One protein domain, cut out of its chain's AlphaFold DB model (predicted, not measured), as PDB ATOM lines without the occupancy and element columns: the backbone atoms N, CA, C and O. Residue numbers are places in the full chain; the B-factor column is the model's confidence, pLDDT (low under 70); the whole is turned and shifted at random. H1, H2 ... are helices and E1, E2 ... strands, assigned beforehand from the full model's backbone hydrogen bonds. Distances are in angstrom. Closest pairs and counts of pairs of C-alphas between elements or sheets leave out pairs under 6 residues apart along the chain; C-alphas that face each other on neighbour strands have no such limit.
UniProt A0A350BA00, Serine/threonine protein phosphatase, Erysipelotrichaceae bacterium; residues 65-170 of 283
ATOM      1  N   LEU A  65     150.375 164.287 197.648       96.56
ATOM      2  CA  LEU A  65     150.284 165.318 196.615       96.56
ATOM      3  C   LEU A  65     148.825 165.685 196.400       96.56
ATOM      4  O   LEU A  65     147.988 164.808 196.243       96.56
ATOM      5  N   LYS A  66     148.510 166.979 196.366       96.38
ATOM      6  CA  LYS A  66     147.162 167.455 196.050       96.38
ATOM      7  C   LYS A  66     147.201 168.308 194.792       96.38
ATOM      8  O   LYS A  66     147.890 169.324 194.774       96.38
ATOM      9  N   PHE A  67     146.404 167.932 193.799       93.06
ATOM     10  CA  PHE A  67     146.233 168.679 192.559       93.06
ATOM     11  C   PHE A  67     144.744 168.791 192.249       93.06
ATOM     12  O   PHE A  67     144.094 167.785 191.986       93.06
ATOM     13  N   ASN A  68     144.202 170.012 192.270       91.94
ATOM     14  CA  ASN A  68     142.777 170.273 192.047       91.94
ATOM     15  C   ASN A  68     141.890 169.385 192.948       91.94
ATOM     16  O   ASN A  68     141.991 169.464 194.178       91.94
ATOM     17  N   ASP A  69     141.066 168.536 192.335       93.94
ATOM     18  CA  ASP A  69     140.138 167.613 192.992       93.94
ATOM     19  C   ASP A  69     140.753 166.234 193.288       93.94
ATOM     20  O   ASP A  69     140.039 165.311 193.671       93.94
ATOM     21  N   PHE A  70     142.073 166.089 193.142       97.38
ATOM     22  CA  PHE A  70     142.797 164.836 193.335       97.38
ATOM     23  C   PHE A  70     143.777 164.902 194.500       97.38
ATOM     24  O   PHE A  70     144.491 165.894 194.693       97.38
ATOM     25  N   LEU A  71     143.842 163.805 195.247       97.88
ATOM     26  CA  LEU A  71     144.789 163.590 196.330       97.88
ATOM     27  C   LEU A  71     145.515 162.263 196.102       97.88
ATOM     28  O   LEU A  71     144.890 161.216 196.025       97.88
ATOM     29  N   PHE A  72     146.834 162.303 195.999       98.44
ATOM     30  CA  PHE A  72     147.679 161.134 195.799       98.44
ATOM     31  C   PHE A  72     148.389 160.807 197.109       98.44
ATOM     32  O   PHE A  72     148.963 161.695 197.750       98.44
ATOM     33  N   VAL A  73     148.360 159.537 197.495       98.25
ATOM     34  CA  VAL A  73     149.045 158.994 198.673       98.25
ATOM     35  C   VAL A  73     149.437 157.544 198.394       98.25
ATOM     36  O   VAL A  73     148.808 156.896 197.566       98.25
ATOM     37  N   HIS A  74     150.484 157.024 199.036       97.81
ATOM     38  CA  HIS A  74     150.964 155.673 198.734       97.81
ATOM     39  C   HIS A  74     149.943 154.585 199.096       97.81
ATOM     40  O   HIS A  74     149.582 153.803 198.223       97.81
ATOM     41  N   ALA A  75     149.469 154.558 200.345       97.94
ATOM     42  CA  ALA A  75     148.623 153.486 200.866       97.94
ATOM     43  C   ALA A  75     147.190 153.924 201.183       97.94
ATOM     44  O   ALA A  75     146.232 153.292 200.748       97.94
ATOM     45  N   GLY A  76     147.020 155.013 201.936       97.38
ATOM     46  CA  GLY A  76     145.692 155.465 202.335       97.38
ATOM     47  C   GLY A  76     145.705 156.703 203.218       97.38
ATOM     48  O   GLY A  76     146.738 157.339 203.435       97.38
ATOM     49  N   LEU A  77     144.525 157.075 203.711       97.12
ATOM     50  CA  LEU A  77     144.331 158.242 204.567       97.12
ATOM     51  C   LEU A  77     143.511 157.867 205.792       97.12
ATOM     52  O   LEU A  77     142.402 157.350 205.690       97.12
ATOM     53  N   GLU A  78     144.025 158.210 206.966       95.88
ATOM     54  CA  GLU A  78     143.272 158.068 208.207       95.88
ATOM     55  C   GLU A  78     142.045 158.988 208.203       95.88
ATOM     56  O   GLU A  78     142.066 160.090 207.644       95.88
ATOM     57  N   ASN A  79     140.975 158.558 208.874       93.25
ATOM     58  CA  ASN A  79     139.784 159.377 209.061       93.25
ATOM     59  C   ASN A  79     140.081 160.518 210.051       93.25
ATOM     60  O   ASN A  79     139.983 160.357 211.271       93.25
ATOM     61  N   LYS A  80     140.502 161.665 209.514       94.50
ATOM     62  CA  LYS A  80     140.873 162.875 210.254       94.50
ATOM     63  C   LYS A  80     140.154 164.092 209.657       94.50
ATOM     64  O   LYS A  80     139.801 164.072 208.478       94.50
ATOM     65  N   PRO A  81     139.993 165.195 210.418       91.88
ATOM     66  CA  PRO A  81     139.411 166.435 209.892       91.88
ATOM     67  C   PRO A  81     140.157 167.008 208.680       91.88
ATOM     68  O   PRO A  81     139.578 167.713 207.858       91.88
ATOM     69  N   SER A  82     141.455 166.723 208.573       93.94
ATOM     70  CA  SER A  82     142.287 167.094 207.437       93.94
ATOM     71  C   SER A  82     143.215 165.945 207.089       93.94
ATOM     72  O   SER A  82     143.875 165.397 207.975       93.94
ATOM     73  N   TYR A  83     143.340 165.656 205.793       94.62
ATOM     74  CA  TYR A  83     144.239 164.624 205.280       94.62
ATOM     75  C   TYR A  83     145.705 164.870 205.646       94.62
ATOM     76  O   TYR A  83     146.489 163.943 205.566       94.62
ATOM     77  N   LYS A  84     146.081 166.096 206.046       95.06
ATOM     78  CA  LYS A  84     147.442 166.457 206.483       95.06
ATOM     79  C   LYS A  84     147.759 166.034 207.921       95.06
ATOM     80  O   LYS A  84     148.905 166.143 208.342       95.06
ATOM     81  N   GLN A  85     146.751 165.625 208.691       95.25
ATOM     82  CA  GLN A  85     146.886 165.234 210.101       95.25
ATOM     83  C   GLN A  85     147.041 163.718 210.281       95.25
ATOM     84  O   GLN A  85     147.017 163.235 211.414       95.25
ATOM     85  N   GLY A  86     147.146 162.968 209.184       94.12
ATOM     86  CA  GLY A  86     147.434 161.543 209.216       94.12
ATOM     87  C   GLY A  86     148.876 161.245 209.621       94.12
ATOM     88  O   GLY A  86     149.777 162.083 209.494       94.12
ATOM     89  N   THR A  87     149.088 160.033 210.118       96.19
ATOM     90  CA  THR A  87     150.419 159.515 210.442       96.19
ATOM     91  C   THR A  87     151.160 159.019 209.197       96.19
ATOM     92  O   THR A  87     150.547 158.633 208.203       96.19
ATOM     93  N   LEU A  88     152.497 158.967 209.265       94.56
ATOM     94  CA  LEU A  88     153.311 158.380 208.195       94.56
ATOM     95  C   LEU A  88     152.941 156.910 207.938       94.56
ATOM     96  O   LEU A  88     152.880 156.491 206.789       94.56
ATOM     97  N   HIS A  89     152.628 156.162 208.999       95.12
ATOM     98  CA  HIS A  89     152.142 154.789 208.898       95.12
ATOM     99  C   HIS A  89     150.817 154.714 208.124       95.12
ATOM    100  O   HIS A  89     150.685 153.905 207.213       95.12
ATOM    101  N   GLY A  90     149.863 155.609 208.401       96.00
ATOM    102  CA  GLY A  90     148.621 155.691 207.631       96.00
ATOM    103  C   GLY A  90     148.859 155.978 206.145       96.00
ATOM    104  O   GLY A  90     148.244 155.350 205.289       96.00
ATOM    105  N   TYR A  91     149.791 156.877 205.826       97.69
ATOM    106  CA  TYR A  91     150.099 157.209 204.435       97.69
ATOM    107  C   TYR A  91     150.856 156.114 203.683       97.69
ATOM    108  O   TYR A  91     150.690 156.020 202.468       97.69
ATOM    109  N   LEU A  92     151.701 155.332 204.363       96.50
ATOM    110  CA  LEU A  92     152.629 154.398 203.715       96.50
ATOM    111  C   LEU A  92     152.278 152.917 203.879       96.50
ATOM    112  O   LEU A  92     152.769 152.105 203.109       96.50
ATOM    113  N   GLU A  93     151.483 152.543 204.876       96.38
ATOM    114  CA  GLU A  93     151.327 151.132 205.260       96.38
ATOM    115  C   GLU A  93     149.867 150.719 205.481       96.38
ATOM    116  O   GLU A  93     149.601 149.553 205.787       96.38
ATOM    117  N   MET A  94     148.909 151.637 205.310       96.69
ATOM    118  CA  MET A  94     147.488 151.351 205.491       96.69
ATOM    119  C   MET A  94     147.024 150.215 204.579       96.69
ATOM    120  O   MET A  94     147.063 150.307 203.358       96.69
ATOM    121  N   GLN A  95     146.548 149.141 205.196       95.38
ATOM    122  CA  GLN A  95     146.041 147.976 204.486       95.38
ATOM    123  C   GLN A  95     144.592 148.212 204.057       95.38
ATOM    124  O   GLN A  95     143.816 148.805 204.807       95.38
ATOM    125  N   HIS A  96     144.221 147.697 202.884       93.69
ATOM    126  CA  HIS A  96     142.826 147.619 202.441       93.69
ATOM    127  C   HIS A  96     142.073 148.966 202.452       93.69
ATOM    128  O   HIS A  96     140.901 149.032 202.810       93.69
ATOM    129  N   PHE A  97     142.729 150.060 202.039       97.75
ATOM    130  CA  PHE A  97     142.125 151.401 202.072       97.75
ATOM    131  C   PHE A  97     140.815 151.513 201.279       97.75
ATOM    132  O   PHE A  97     139.874 152.148 201.760       97.75
ATOM    133  N   ASP A  98     140.716 150.861 200.113       97.25
ATOM    134  CA  ASP A  98     139.466 150.840 199.347       97.25
ATOM    135  C   ASP A  98     138.304 150.227 200.142       97.25
ATOM    136  O   ASP A  98     137.202 150.762 200.111       97.25
ATOM    137  N   ASP A  99     138.535 149.185 200.946       95.94
ATOM    138  CA  ASP A  99     137.486 148.565 201.767       95.94
ATOM    139  C   ASP A  99     136.969 149.517 202.865       95.94
ATOM    140  O   ASP A  99     135.814 149.424 203.288       95.94
ATOM    141  N   ILE A 100     137.810 150.460 203.307       94.81
ATOM    142  CA  ILE A 100     137.529 151.399 204.403       94.81
ATOM    143  C   ILE A 100     136.844 152.679 203.895       94.81
ATOM    144  O   ILE A 100     135.871 153.143 204.495       94.81
ATOM    145  N   GLY A 101     137.338 153.265 202.800       94.75
ATOM    146  CA  GLY A 101     136.863 154.552 202.285       94.75
ATOM    147  C   GLY A 101     137.407 155.780 203.033       94.75
ATOM    148  O   GLY A 101     138.238 155.684 203.938       94.75
ATOM    149  N   HIS A 102     136.929 156.975 202.662       96.25
ATOM    150  CA  HIS A 102     137.346 158.235 203.292       96.25
ATOM    151  C   HIS A 102     136.267 159.336 203.241       96.25
ATOM    152  O   HIS A 102     135.389 159.315 202.376       96.25
ATOM    153  N   PRO A 103     136.339 160.355 204.124       94.06
ATOM    154  CA  PRO A 103     135.376 161.462 204.141       94.06
ATOM    155  C   PRO A 103     135.732 162.623 203.194       94.06
ATOM    156  O   PRO A 103     134.920 163.526 203.004       94.06
ATOM    157  N   TYR A 104     136.942 162.643 202.624       95.44
ATOM    158  CA  TYR A 104     137.433 163.762 201.807       95.44
ATOM    159  C   TYR A 104     136.642 163.943 200.507       95.44
ATOM    160  O   TYR A 104     136.129 162.973 199.944       95.44
ATOM    161  N   LYS A 105     136.540 165.189 200.030       95.06
ATOM    162  CA  LYS A 105     135.802 165.524 198.799       95.06
ATOM    163  C   LYS A 105     136.572 165.141 197.535       95.06
ATOM    164  O   LYS A 105     135.955 164.895 196.508       95.06
ATOM    165  N   GLU A 106     137.897 165.119 197.633       96.94
ATOM    166  CA  GLU A 106     138.813 164.767 196.559       96.94
ATOM    167  C   GLU A 106     138.656 163.293 196.159       96.94
ATOM    168  O   GLU A 106     138.275 162.457 196.980       96.94
ATOM    169  N   THR A 107     138.993 162.978 194.910       97.94
ATOM    170  CA  THR A 107     139.283 161.607 194.494       97.94
ATOM    171  C   THR A 107     140.683 161.239 194.961       97.94
ATOM    172  O   THR A 107     141.647 161.947 194.658       97.94
ATOM    173  N   VAL A 108     140.798 160.150 195.716       98.50
ATOM    174  CA  VAL A 108     142.065 159.691 196.281       98.50
ATOM    175  C   VAL A 108     142.664 158.603 195.393       98.50
ATOM    176  O   VAL A 108     142.042 157.571 195.162       98.50
ATOM    177  N   ILE A 109     143.874 158.836 194.888       98.62
ATOM    178  CA  ILE A 109     144.639 157.866 194.103       98.62
ATOM    179  C   ILE A 109     145.654 157.194 195.024       98.62
ATOM    180  O   ILE A 109     146.448 157.888 195.669       98.62
ATOM    181  N   VAL A 110     145.638 155.861 195.061       98.50
ATOM    182  CA  VAL A 110     146.505 155.046 195.924       98.50
ATOM    183  C   VAL A 110     147.162 153.890 195.180       98.50
ATOM    184  O   VAL A 110     146.673 153.440 194.144       98.50
ATOM    185  N   GLY A 111     148.274 153.402 195.721       97.31
ATOM    186  CA  GLY A 111     148.884 152.128 195.349       97.31
ATOM    187  C   GLY A 111     148.910 151.175 196.546       97.31
ATOM    188  O   GLY A 111     147.893 151.018 197.223       97.31
ATOM    189  N   HIS A 112     150.086 150.597 196.820       96.38
ATOM    190  CA  HIS A 112     150.445 149.802 198.009       96.38
ATOM    191  C   HIS A 112     149.846 148.396 198.062       96.38
ATOM    192  O   HIS A 112     150.580 147.423 198.228       96.38
ATOM    193  N   ILE A 113     148.524 148.274 197.932       96.50
ATOM    194  CA  ILE A 113     147.851 146.975 197.877       96.50
ATOM    195  C   ILE A 113     147.530 146.647 196.420       96.50
ATOM    196  O   ILE A 113     146.811 147.428 195.789       96.50
ATOM    197  N   PRO A 114     148.011 145.504 195.888       96.75
ATOM    198  CA  PRO A 114     147.698 145.096 194.528       96.75
ATOM    199  C   PRO A 114     146.188 145.079 194.284       96.75
ATOM    200  O   PRO A 114     145.434 144.570 195.113       96.75
ATOM    201  N   THR A 115     145.730 145.591 193.142       96.44
ATOM    202  CA  THR A 115     144.298 145.711 192.839       96.44
ATOM    203  C   THR A 115     143.590 144.364 192.814       96.44
ATOM    204  O   THR A 115     142.416 144.287 193.187       96.44
ATOM    205  N   SER A 116     144.318 143.286 192.496       95.31
ATOM    206  CA  SER A 116     143.788 141.929 192.584       95.31
ATOM    207  C   SER A 116     143.261 141.623 193.979       95.31
ATOM    208  O   SER A 116     142.254 140.938 194.082       95.31
ATOM    209  N   ASN A 117     143.836 142.147 195.056       95.75
ATOM    210  CA  ASN A 117     143.393 141.845 196.418       95.75
ATOM    211  C   ASN A 117     141.954 142.299 196.723       95.75
ATOM    212  O   ASN A 117     141.344 141.758 197.643       95.75
ATOM    213  N   TYR A 118     141.409 143.254 195.964       94.94
ATOM    214  CA  TYR A 118     140.056 143.777 196.170       94.94
ATOM    215  C   TYR A 118     138.966 142.982 195.431       94.94
ATOM    216  O   TYR A 118     137.786 143.115 195.754       94.94
ATOM    217  N   ASP A 119     139.324 142.126 194.464       90.94
ATOM    218  CA  ASP A 119     138.381 141.182 193.847       90.94
ATOM    219  C   ASP A 119     138.543 139.793 194.493       90.94
ATOM    220  O   ASP A 119     139.537 139.109 194.238       90.94
ATOM    221  N   PRO A 120     137.581 139.310 195.300       88.12
ATOM    222  CA  PRO A 120     137.706 138.015 195.966       88.12
ATOM    223  C   PRO A 120     137.636 136.819 195.003       88.12
ATOM    224  O   PRO A 120     137.937 135.700 195.409       88.12
ATOM    225  N   ARG A 121     137.227 137.023 193.744       87.44
ATOM    226  CA  ARG A 121     136.966 135.949 192.773       87.44
ATOM    227  C   ARG A 121     137.972 135.911 191.636       87.44
ATOM    228  O   ARG A 121     138.359 134.826 191.221       87.44
ATOM    229  N   ASN A 122     138.383 137.060 191.105       91.88
ATOM    230  CA  ASN A 122     139.266 137.109 189.936       91.88
ATOM    231  C   ASN A 122     140.628 137.694 190.285       91.88
ATOM    232  O   ASN A 122     140.751 138.621 191.084       91.88
ATOM    233  N   ILE A 123     141.678 137.185 189.649       95.12
ATOM    234  CA  ILE A 123     142.981 137.847 189.646       95.12
ATOM    235  C   ILE A 123     142.923 138.918 188.557       95.12
ATOM    236  O   ILE A 123     143.189 138.640 187.390       95.12
ATOM    237  N   ASN A 124     142.523 140.126 188.949       94.50
ATOM    238  CA  ASN A 124     142.499 141.291 188.077       94.50
ATOM    239  C   ASN A 124     143.489 142.338 188.593       94.50
ATOM    240  O   ASN A 124     143.324 142.826 189.704       94.50
ATOM    241  N   ASN A 125     144.502 142.668 187.794       95.31
ATOM    242  CA  ASN A 125     145.519 143.656 188.154       95.31
ATOM    243  C   ASN A 125     145.288 145.018 187.482       95.31
ATOM    244  O   ASN A 125     146.163 145.883 187.544       95.31
ATOM    245  N   ASP A 126     144.150 145.212 186.816       95.88
ATOM    246  CA  ASP A 126     143.792 146.491 186.214       95.88
ATOM    247  C   ASP A 126     143.547 147.557 187.289       95.88
ATOM    248  O   ASP A 126     143.338 147.256 188.468       95.88
ATOM    249  N   ILE A 127     143.578 148.825 186.873       97.69
ATOM    250  CA  ILE A 127     143.253 149.956 187.746       97.69
ATOM    251  C   ILE A 127     141.811 149.807 188.239       97.69
ATOM    252  O   ILE A 127     140.874 149.688 187.446       97.69
ATOM    253  N   LEU A 128     141.635 149.857 189.558       97.56
ATOM    254  CA  LEU A 128     140.330 149.782 190.200       97.56
ATOM    255  C   LEU A 128     139.781 151.191 190.422       97.56
ATOM    256  O   LEU A 128     140.402 151.997 191.111       97.56
ATOM    257  N   PHE A 129     138.595 151.462 189.878       98.06
ATOM    258  CA  PHE A 129     137.861 152.705 190.100       98.06
ATOM    259  C   PHE A 129     136.658 152.459 191.016       98.06
ATOM    260  O   PHE A 129     135.646 151.908 190.577       98.06
ATOM    261  N   ASP A 130     136.722 152.926 192.263       97.94
ATOM    262  CA  ASP A 130     135.558 153.010 193.147       97.94
ATOM    263  C   ASP A 130     135.019 154.447 193.156       97.94
ATOM    264  O   ASP A 130     135.368 155.291 193.987       97.94
ATOM    265  N   TRP A 131     134.117 154.740 192.217       96.81
ATOM    266  CA  TRP A 131     133.489 156.060 192.093       96.81
ATOM    267  C   TRP A 131     132.631 156.444 193.299       96.81
ATOM    268  O   TRP A 131     132.464 157.631 193.585       96.81
ATOM    269  N   LYS A 132     132.082 155.457 194.018       97.00
ATOM    270  CA  LYS A 132     131.235 155.704 195.188       97.00
ATOM    271  C   LYS A 132     132.082 156.208 196.352       97.00
ATOM    272  O   LYS A 132     131.690 157.168 197.019       97.00
ATOM    273  N   LYS A 133     133.235 155.580 196.582       97.56
ATOM    274  CA  LYS A 133     134.198 155.991 197.611       97.56
ATOM    275  C   LYS A 133     135.123 157.114 197.143       97.56
ATOM    276  O   LYS A 133     135.705 157.778 197.989       97.56
ATOM    277  N   ARG A 134     135.175 157.371 195.829       97.94
ATOM    278  CA  ARG A 134     136.121 158.271 195.150       97.94
ATOM    279  C   ARG A 134     137.569 157.812 195.335       97.94
ATOM    280  O   ARG A 134     138.445 158.633 195.573       97.94
ATOM    281  N   ILE A 135     137.810 156.512 195.192       98.62
ATOM    282  CA  ILE A 135     139.142 155.910 195.291       98.62
ATOM    283  C   ILE A 135     139.535 155.334 193.932       98.62
ATOM    284  O   ILE A 135     138.709 154.738 193.239       98.62
ATOM    285  N   ILE A 136     140.793 155.538 193.541       98.69
ATOM    286  CA  ILE A 136     141.393 154.886 192.377       98.69
ATOM    287  C   ILE A 136     142.660 154.162 192.829       98.69
ATOM    288  O   ILE A 136     143.647 154.807 193.188       98.69
ATOM    289  N   CYS A 137     142.640 152.831 192.805       98.50
ATOM    290  CA  CYS A 137     143.796 152.006 193.151       98.50
ATOM    291  C   CYS A 137     144.555 151.632 191.876       98.50
ATOM    292  O   CYS A 137     143.968 151.071 190.949       98.50
ATOM    293  N   ILE A 138     145.855 151.933 191.822       98.19
ATOM    294  CA  ILE A 138     146.678 151.740 190.617       98.19
ATOM    295  C   ILE A 138     147.724 150.628 190.742       98.19
ATOM    296  O   ILE A 138     148.394 150.319 189.761       98.19
ATOM    297  N   ASP A 139     147.901 150.017 191.911       97.81
ATOM    298  CA  ASP A 139     148.964 149.029 192.112       97.81
ATOM    299  C   ASP A 139     148.645 147.697 191.416       97.81
ATOM    300  O   ASP A 139     147.770 146.955 191.845       97.81
ATOM    301  N   GLY A 140     149.356 147.369 190.337       96.31
ATOM    302  CA  GLY A 140     149.202 146.086 189.642       96.31
ATOM    303  C   GLY A 140     150.048 144.947 190.231       96.31
ATOM    304  O   GLY A 140     150.117 143.876 189.628       96.31
ATOM    305  N   GLY A 141     150.714 145.161 191.373       95.19
ATOM    306  CA  GLY A 141     151.484 144.164 192.126       95.19
ATOM    307  C   GLY A 141     152.954 144.003 191.736       95.19
ATOM    308  O   GLY A 141     153.588 143.017 192.128       95.19
ATOM    309  N   ILE A 142     153.515 144.938 190.958       91.88
ATOM    310  CA  ILE A 142     154.931 144.896 190.553       91.88
ATOM    311  C   ILE A 142     155.818 144.900 191.803       91.88
ATOM    312  O   ILE A 142     155.723 145.783 192.649       91.88
ATOM    313  N   GLY A 143     156.720 143.922 191.895       85.12
ATOM    314  CA  GLY A 143     157.690 143.813 192.988       85.12
ATOM    315  C   GLY A 143     157.235 142.971 194.182       85.12
ATOM    316  O   GLY A 143     158.077 142.655 195.020       85.12
ATOM    317  N   VAL A 144     155.962 142.555 194.241       86.12
ATOM    318  CA  VAL A 144     155.449 141.686 195.320       86.12
ATOM    319  C   VAL A 144     154.929 140.331 194.844       86.12
ATOM    320  O   VAL A 144     154.997 139.374 195.613       86.12
ATOM    321  N   LYS A 145     154.470 140.220 193.589       90.62
ATOM    322  CA  LYS A 145     153.942 138.969 193.023       90.62
ATOM    323  C   LYS A 145     154.328 138.786 191.542       90.62
ATOM    324  O   LYS A 145     154.435 139.792 190.837       90.62
ATOM    325  N   PRO A 146     154.589 137.553 191.059       88.19
ATOM    326  CA  PRO A 146     154.964 137.326 189.660       88.19
ATOM    327  C   PRO A 146     153.894 137.731 188.626       88.19
ATOM    328  O   PRO A 146     154.230 138.404 187.649       88.19
ATOM    329  N   ILE A 147     152.614 137.394 188.828       91.56
ATOM    330  CA  ILE A 147     151.498 137.829 187.969       91.56
ATOM    331  C   ILE A 147     151.121 139.254 188.351       91.56
ATOM    332  O   ILE A 147     150.125 139.517 189.032       91.56
ATOM    333  N   ALA A 148     151.944 140.182 187.892       93.69
ATOM    334  CA  ALA A 148     151.784 141.609 188.089       93.69
ATOM    335  C   ALA A 148     151.760 142.357 186.756       93.69
ATOM    336  O   ALA A 148     152.142 141.820 185.713       93.69
ATOM    337  N   GLN A 149     151.324 143.613 186.797       94.25
ATOM    338  CA  GLN A 149     151.454 144.546 185.682       94.25
ATOM    339  C   GLN A 149     151.816 145.941 186.187       94.25
ATOM    340  O   GLN A 149     151.465 146.324 187.303       94.25
ATOM    341  N   LEU A 150     152.524 146.708 185.362       96.25
ATOM    342  CA  LEU A 150     152.752 148.122 185.625       96.25
ATOM    343  C   LEU A 150     151.581 148.911 185.048       96.25
ATOM    344  O   LEU A 150     151.395 148.924 183.835       96.25
ATOM    345  N   ASN A 151     150.814 149.570 185.908       97.31
ATOM    346  CA  ASN A 151     149.695 150.411 185.498       97.31
ATOM    347  C   ASN A 151     150.099 151.883 185.427       97.31
ATOM    348  O   ASN A 151     150.890 152.366 186.239       97.31
ATOM    349  N   ALA A 152     149.476 152.610 184.506       97.50
ATOM    350  CA  ALA A 152     149.537 154.058 184.423       97.50
ATOM    351  C   ALA A 152     148.124 154.637 184.294       97.50
ATOM    352  O   ALA A 152     147.353 154.252 183.414       97.50
ATOM    353  N   LEU A 153     147.799 155.580 185.179       98.12
ATOM    354  CA  LEU A 153     146.575 156.372 185.124       98.12
ATOM    355  C   LEU A 153     146.896 157.746 184.536       98.12
ATOM    356  O   LEU A 153     147.709 158.486 185.089       98.12
ATOM    357  N   MET A 154     146.223 158.103 183.450       97.44
ATOM    358  CA  MET A 154     146.270 159.433 182.855       97.44
ATOM    359  C   MET A 154     144.976 160.166 183.190       97.44
ATOM    360  O   MET A 154     143.880 159.649 182.966       97.44
ATOM    361  N   ILE A 155     145.118 161.366 183.746       96.12
ATOM    362  CA  ILE A 155     144.004 162.233 184.119       96.12
ATOM    363  C   ILE A 155     144.170 163.536 183.349       96.12
ATOM    364  O   ILE A 155     145.153 164.251 183.545       96.12
ATOM    365  N   GLU A 156     143.200 163.853 182.504       94.62
ATOM    366  CA  GLU A 156     143.178 165.098 181.745       94.62
ATOM    367  C   GLU A 156     142.022 165.973 182.218       94.62
ATOM    368  O   GLU A 156     140.926 165.488 182.501       94.62
ATOM    369  N   SER A 157     142.268 167.281 182.312       91.19
ATOM    370  CA  SER A 157     141.230 168.266 182.600       91.19
ATOM    371  C   SER A 157     141.219 169.335 181.518       91.19
ATOM    372  O   SER A 157     142.196 170.063 181.344       91.19
ATOM    373  N   HIS A 158     140.105 169.439 180.795       91.88
ATOM    374  CA  HIS A 158     139.914 170.431 179.743       91.88
ATOM    375  C   HIS A 158     138.547 171.102 179.901       91.88
ATOM    376  O   HIS A 158     137.517 170.435 179.919       91.88
ATOM    377  N   GLN A 159     138.534 172.435 180.036       90.19
ATOM    378  CA  GLN A 159     137.312 173.242 180.215       90.19
ATOM    379  C   GLN A 159     136.389 172.746 181.350       90.19
ATOM    380  O   GLN A 159     135.167 172.810 181.250       90.19
ATOM    381  N   GLY A 160     136.974 172.241 182.442       84.25
ATOM    382  CA  GLY A 160     136.224 171.711 183.587       84.25
ATOM    383  C   GLY A 160     135.678 170.291 183.398       84.25
ATOM    384  O   GLY A 160     135.067 169.760 184.321       84.25
ATOM    385  N   HIS A 161     135.917 169.654 182.250       91.44
ATOM    386  CA  HIS A 161     135.668 168.229 182.052       91.44
ATOM    387  C   HIS A 161     136.909 167.422 182.435       91.44
ATOM    388  O   HIS A 161     138.021 167.810 182.079       91.44
ATOM    389  N   ILE A 162     136.712 166.316 183.154       94.19
ATOM    390  CA  ILE A 162     137.770 165.383 183.545       94.19
ATOM    391  C   ILE A 162     137.587 164.091 182.753       94.19
ATOM    392  O   ILE A 162     136.509 163.496 182.794       94.19
ATOM    393  N   SER A 163     138.645 163.646 182.082       95.19
ATOM    394  CA  SER A 163     138.717 162.351 181.406       95.19
ATOM    395  C   SER A 163     139.831 161.492 181.995       95.19
ATOM    396  O   SER A 163     140.857 161.992 182.460       95.19
ATOM    397  N   TYR A 164     139.607 160.180 181.966       96.94
ATOM    398  CA  TYR A 164     140.547 159.176 182.449       96.94
ATOM    399  C   TYR A 164     140.941 158.264 181.296       96.94
ATOM    400  O   TYR A 164     140.079 157.800 180.548       96.94
ATOM    401  N   ALA A 165     142.231 157.977 181.190       97.56
ATOM    402  CA  ALA A 165     142.755 156.926 180.338       97.56
ATOM    403  C   ALA A 165     143.688 156.034 181.162       97.56
ATOM    404  O   ALA A 165     144.326 156.484 182.116       97.56
ATOM    405  N   THR A 166     143.736 154.756 180.813       97.50
ATOM    406  CA  THR A 166     144.520 153.752 181.532       97.50
ATOM    407  C   THR A 166     145.408 153.012 180.560       97.50
ATOM    408  O   THR A 166     144.925 152.550 179.529       97.50
ATOM    409  N   GLU A 167     146.668 152.841 180.928       96.31
ATOM    410  CA  GLU A 167     147.613 151.988 180.214       96.31
ATOM    411  C   GLU A 167     148.170 150.941 181.168       96.31
ATOM    412  O   GLU A 167     148.277 151.169 182.379       96.31
ATOM    413  N   SER A 168     148.534 149.785 180.621       94.38
ATOM    414  CA  SER A 168     149.204 148.740 181.385       94.38
ATOM    415  C   SER A 168     150.323 148.105 180.578       94.38
ATOM    416  O   SER A 168     150.211 147.888 179.373       94.38
ATOM    417  N   TYR A 169     151.408 147.774 181.265       93.00
ATOM    418  CA  TYR A 169     152.519 147.040 180.694       93.00
ATOM    419  C   TYR A 169     152.734 145.736 181.452       93.00
ATOM    420  O   TYR A 169     152.983 145.717 182.660       93.00
ATOM    421  N   GLN A 170     152.648 144.636 180.711       90.94
ATOM    422  CA  GLN A 170     152.894 143.292 181.205       90.94
ATOM    423  C   GLN A 170     153.518 142.470 180.068       90.94
ATOM    424  O   GLN A 170     152.801 142.112 179.130       90.94
TER     425      GLN A 170
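This is residues 65 to 170 of the 283 residues of the protein "Serine/threonine protein phosphatase" of Erysipelotrichaceae bacterium (UniProt A0A350BA00). A small twisted sheet of five short strands, E1, E2, E3, E5 and E4, makes one body with three short helices, H1, H2 and H3, each of which only grazes it, and long loops, residues 74 to 87 and 138 to 149, reach away from the sheet. The long two-stranded hairpin of E6 and E7 runs past this sheet, set off from it. The printed part has 106 residues with three named helices and seven named strands, in the order E1 E2 H1 H2 E3 H3 E4 E5 E6 E7; the five-stranded sheet, E1 E2 E3 E5 E4, is mixed, and the pair E6 and E7 is antiparallel. The class is mixed, helices and strands, with under half of the residues in named elements. The whole is compact, with a radius of gyration of the C-alphas of 13.8 A, and spans 38 by 36 by 22 A.

E1, residues 65 to 67, and E2, residues 70 to 73, form a hairpin, antiparallel at 170 degrees, with N 67 and O 70 2.9 A apart, within hydrogen-bond range. H1, residues 88 to 93, only grazes the five-stranded sheet with its residues 90 to 92; its closest C-alpha to E2 is that of Tyr 91, 6.1 A from that of Val 73. H2, residues 97 to 100, is apart from H1 and only grazes the sheet with its residues 97 to 99. E3, residues 107 to 110, is parallel to E2 at 24 degrees, with N 109 and O 71 at 2.8 A. E2, H1, H2 and E3 make a strand-helix-strand unit, two parallel neighbour strands with helices between them along the chain, and its crossover is right-handed. H3, residues 115 to 118, only grazes the sheet, and is close to but not clearly touching H2, the closest C-alphas being those of Asp 98 and Tyr 118, 7.8 A apart. E4, residues 128 to 130, and E5, residues 135 to 137, form a hairpin, antiparallel at 171 degrees, with N 130 and O 135 at 2.9 A. E5 is also parallel to E3 at 24 degrees, with N 136 and O 108 at 2.9 A. E1 and E4 are the edge strands, and from edge to edge the strands' lines turn by 65 degrees. E6, residues 150 to 158, and E7, residues 161 to 169, form the last hairpin, antiparallel at 162 degrees, with N 152 and O 167 at 2.8 A and N 158 and O 161 at 2.9 A; both strands are apart from the five strands of the sheet and from the three helices. In H1 every O i to N i+4 pair is within hydrogen-bond range; H2 and H3, with 4 residues each, are too short for any such pair, and each has its 1 pair of O i and N i+3 within range.

E1 begins at C-alpha 65, (150.284, 165.318, 196.615). E2 is 10.1 A long from first to last C-alpha, H1 8.1 A and E3 9.9 A. E6 begins at C-alpha 150, (152.752, 148.122, 185.625), and is 26.4 A long. E7 is 27.1 A long and ends at C-alpha 169, (152.519, 147.040, 180.694).

The two C-alphas farthest apart are those of Pro 146 and Gln 159, 41.1 A. The printed part has no cut. The long links are E2 to H1, residues 74 to 87, and E5 to E6, residues 138 to 149. The mean pLDDT of the printed part is 95.2, and no printed residue is under 70.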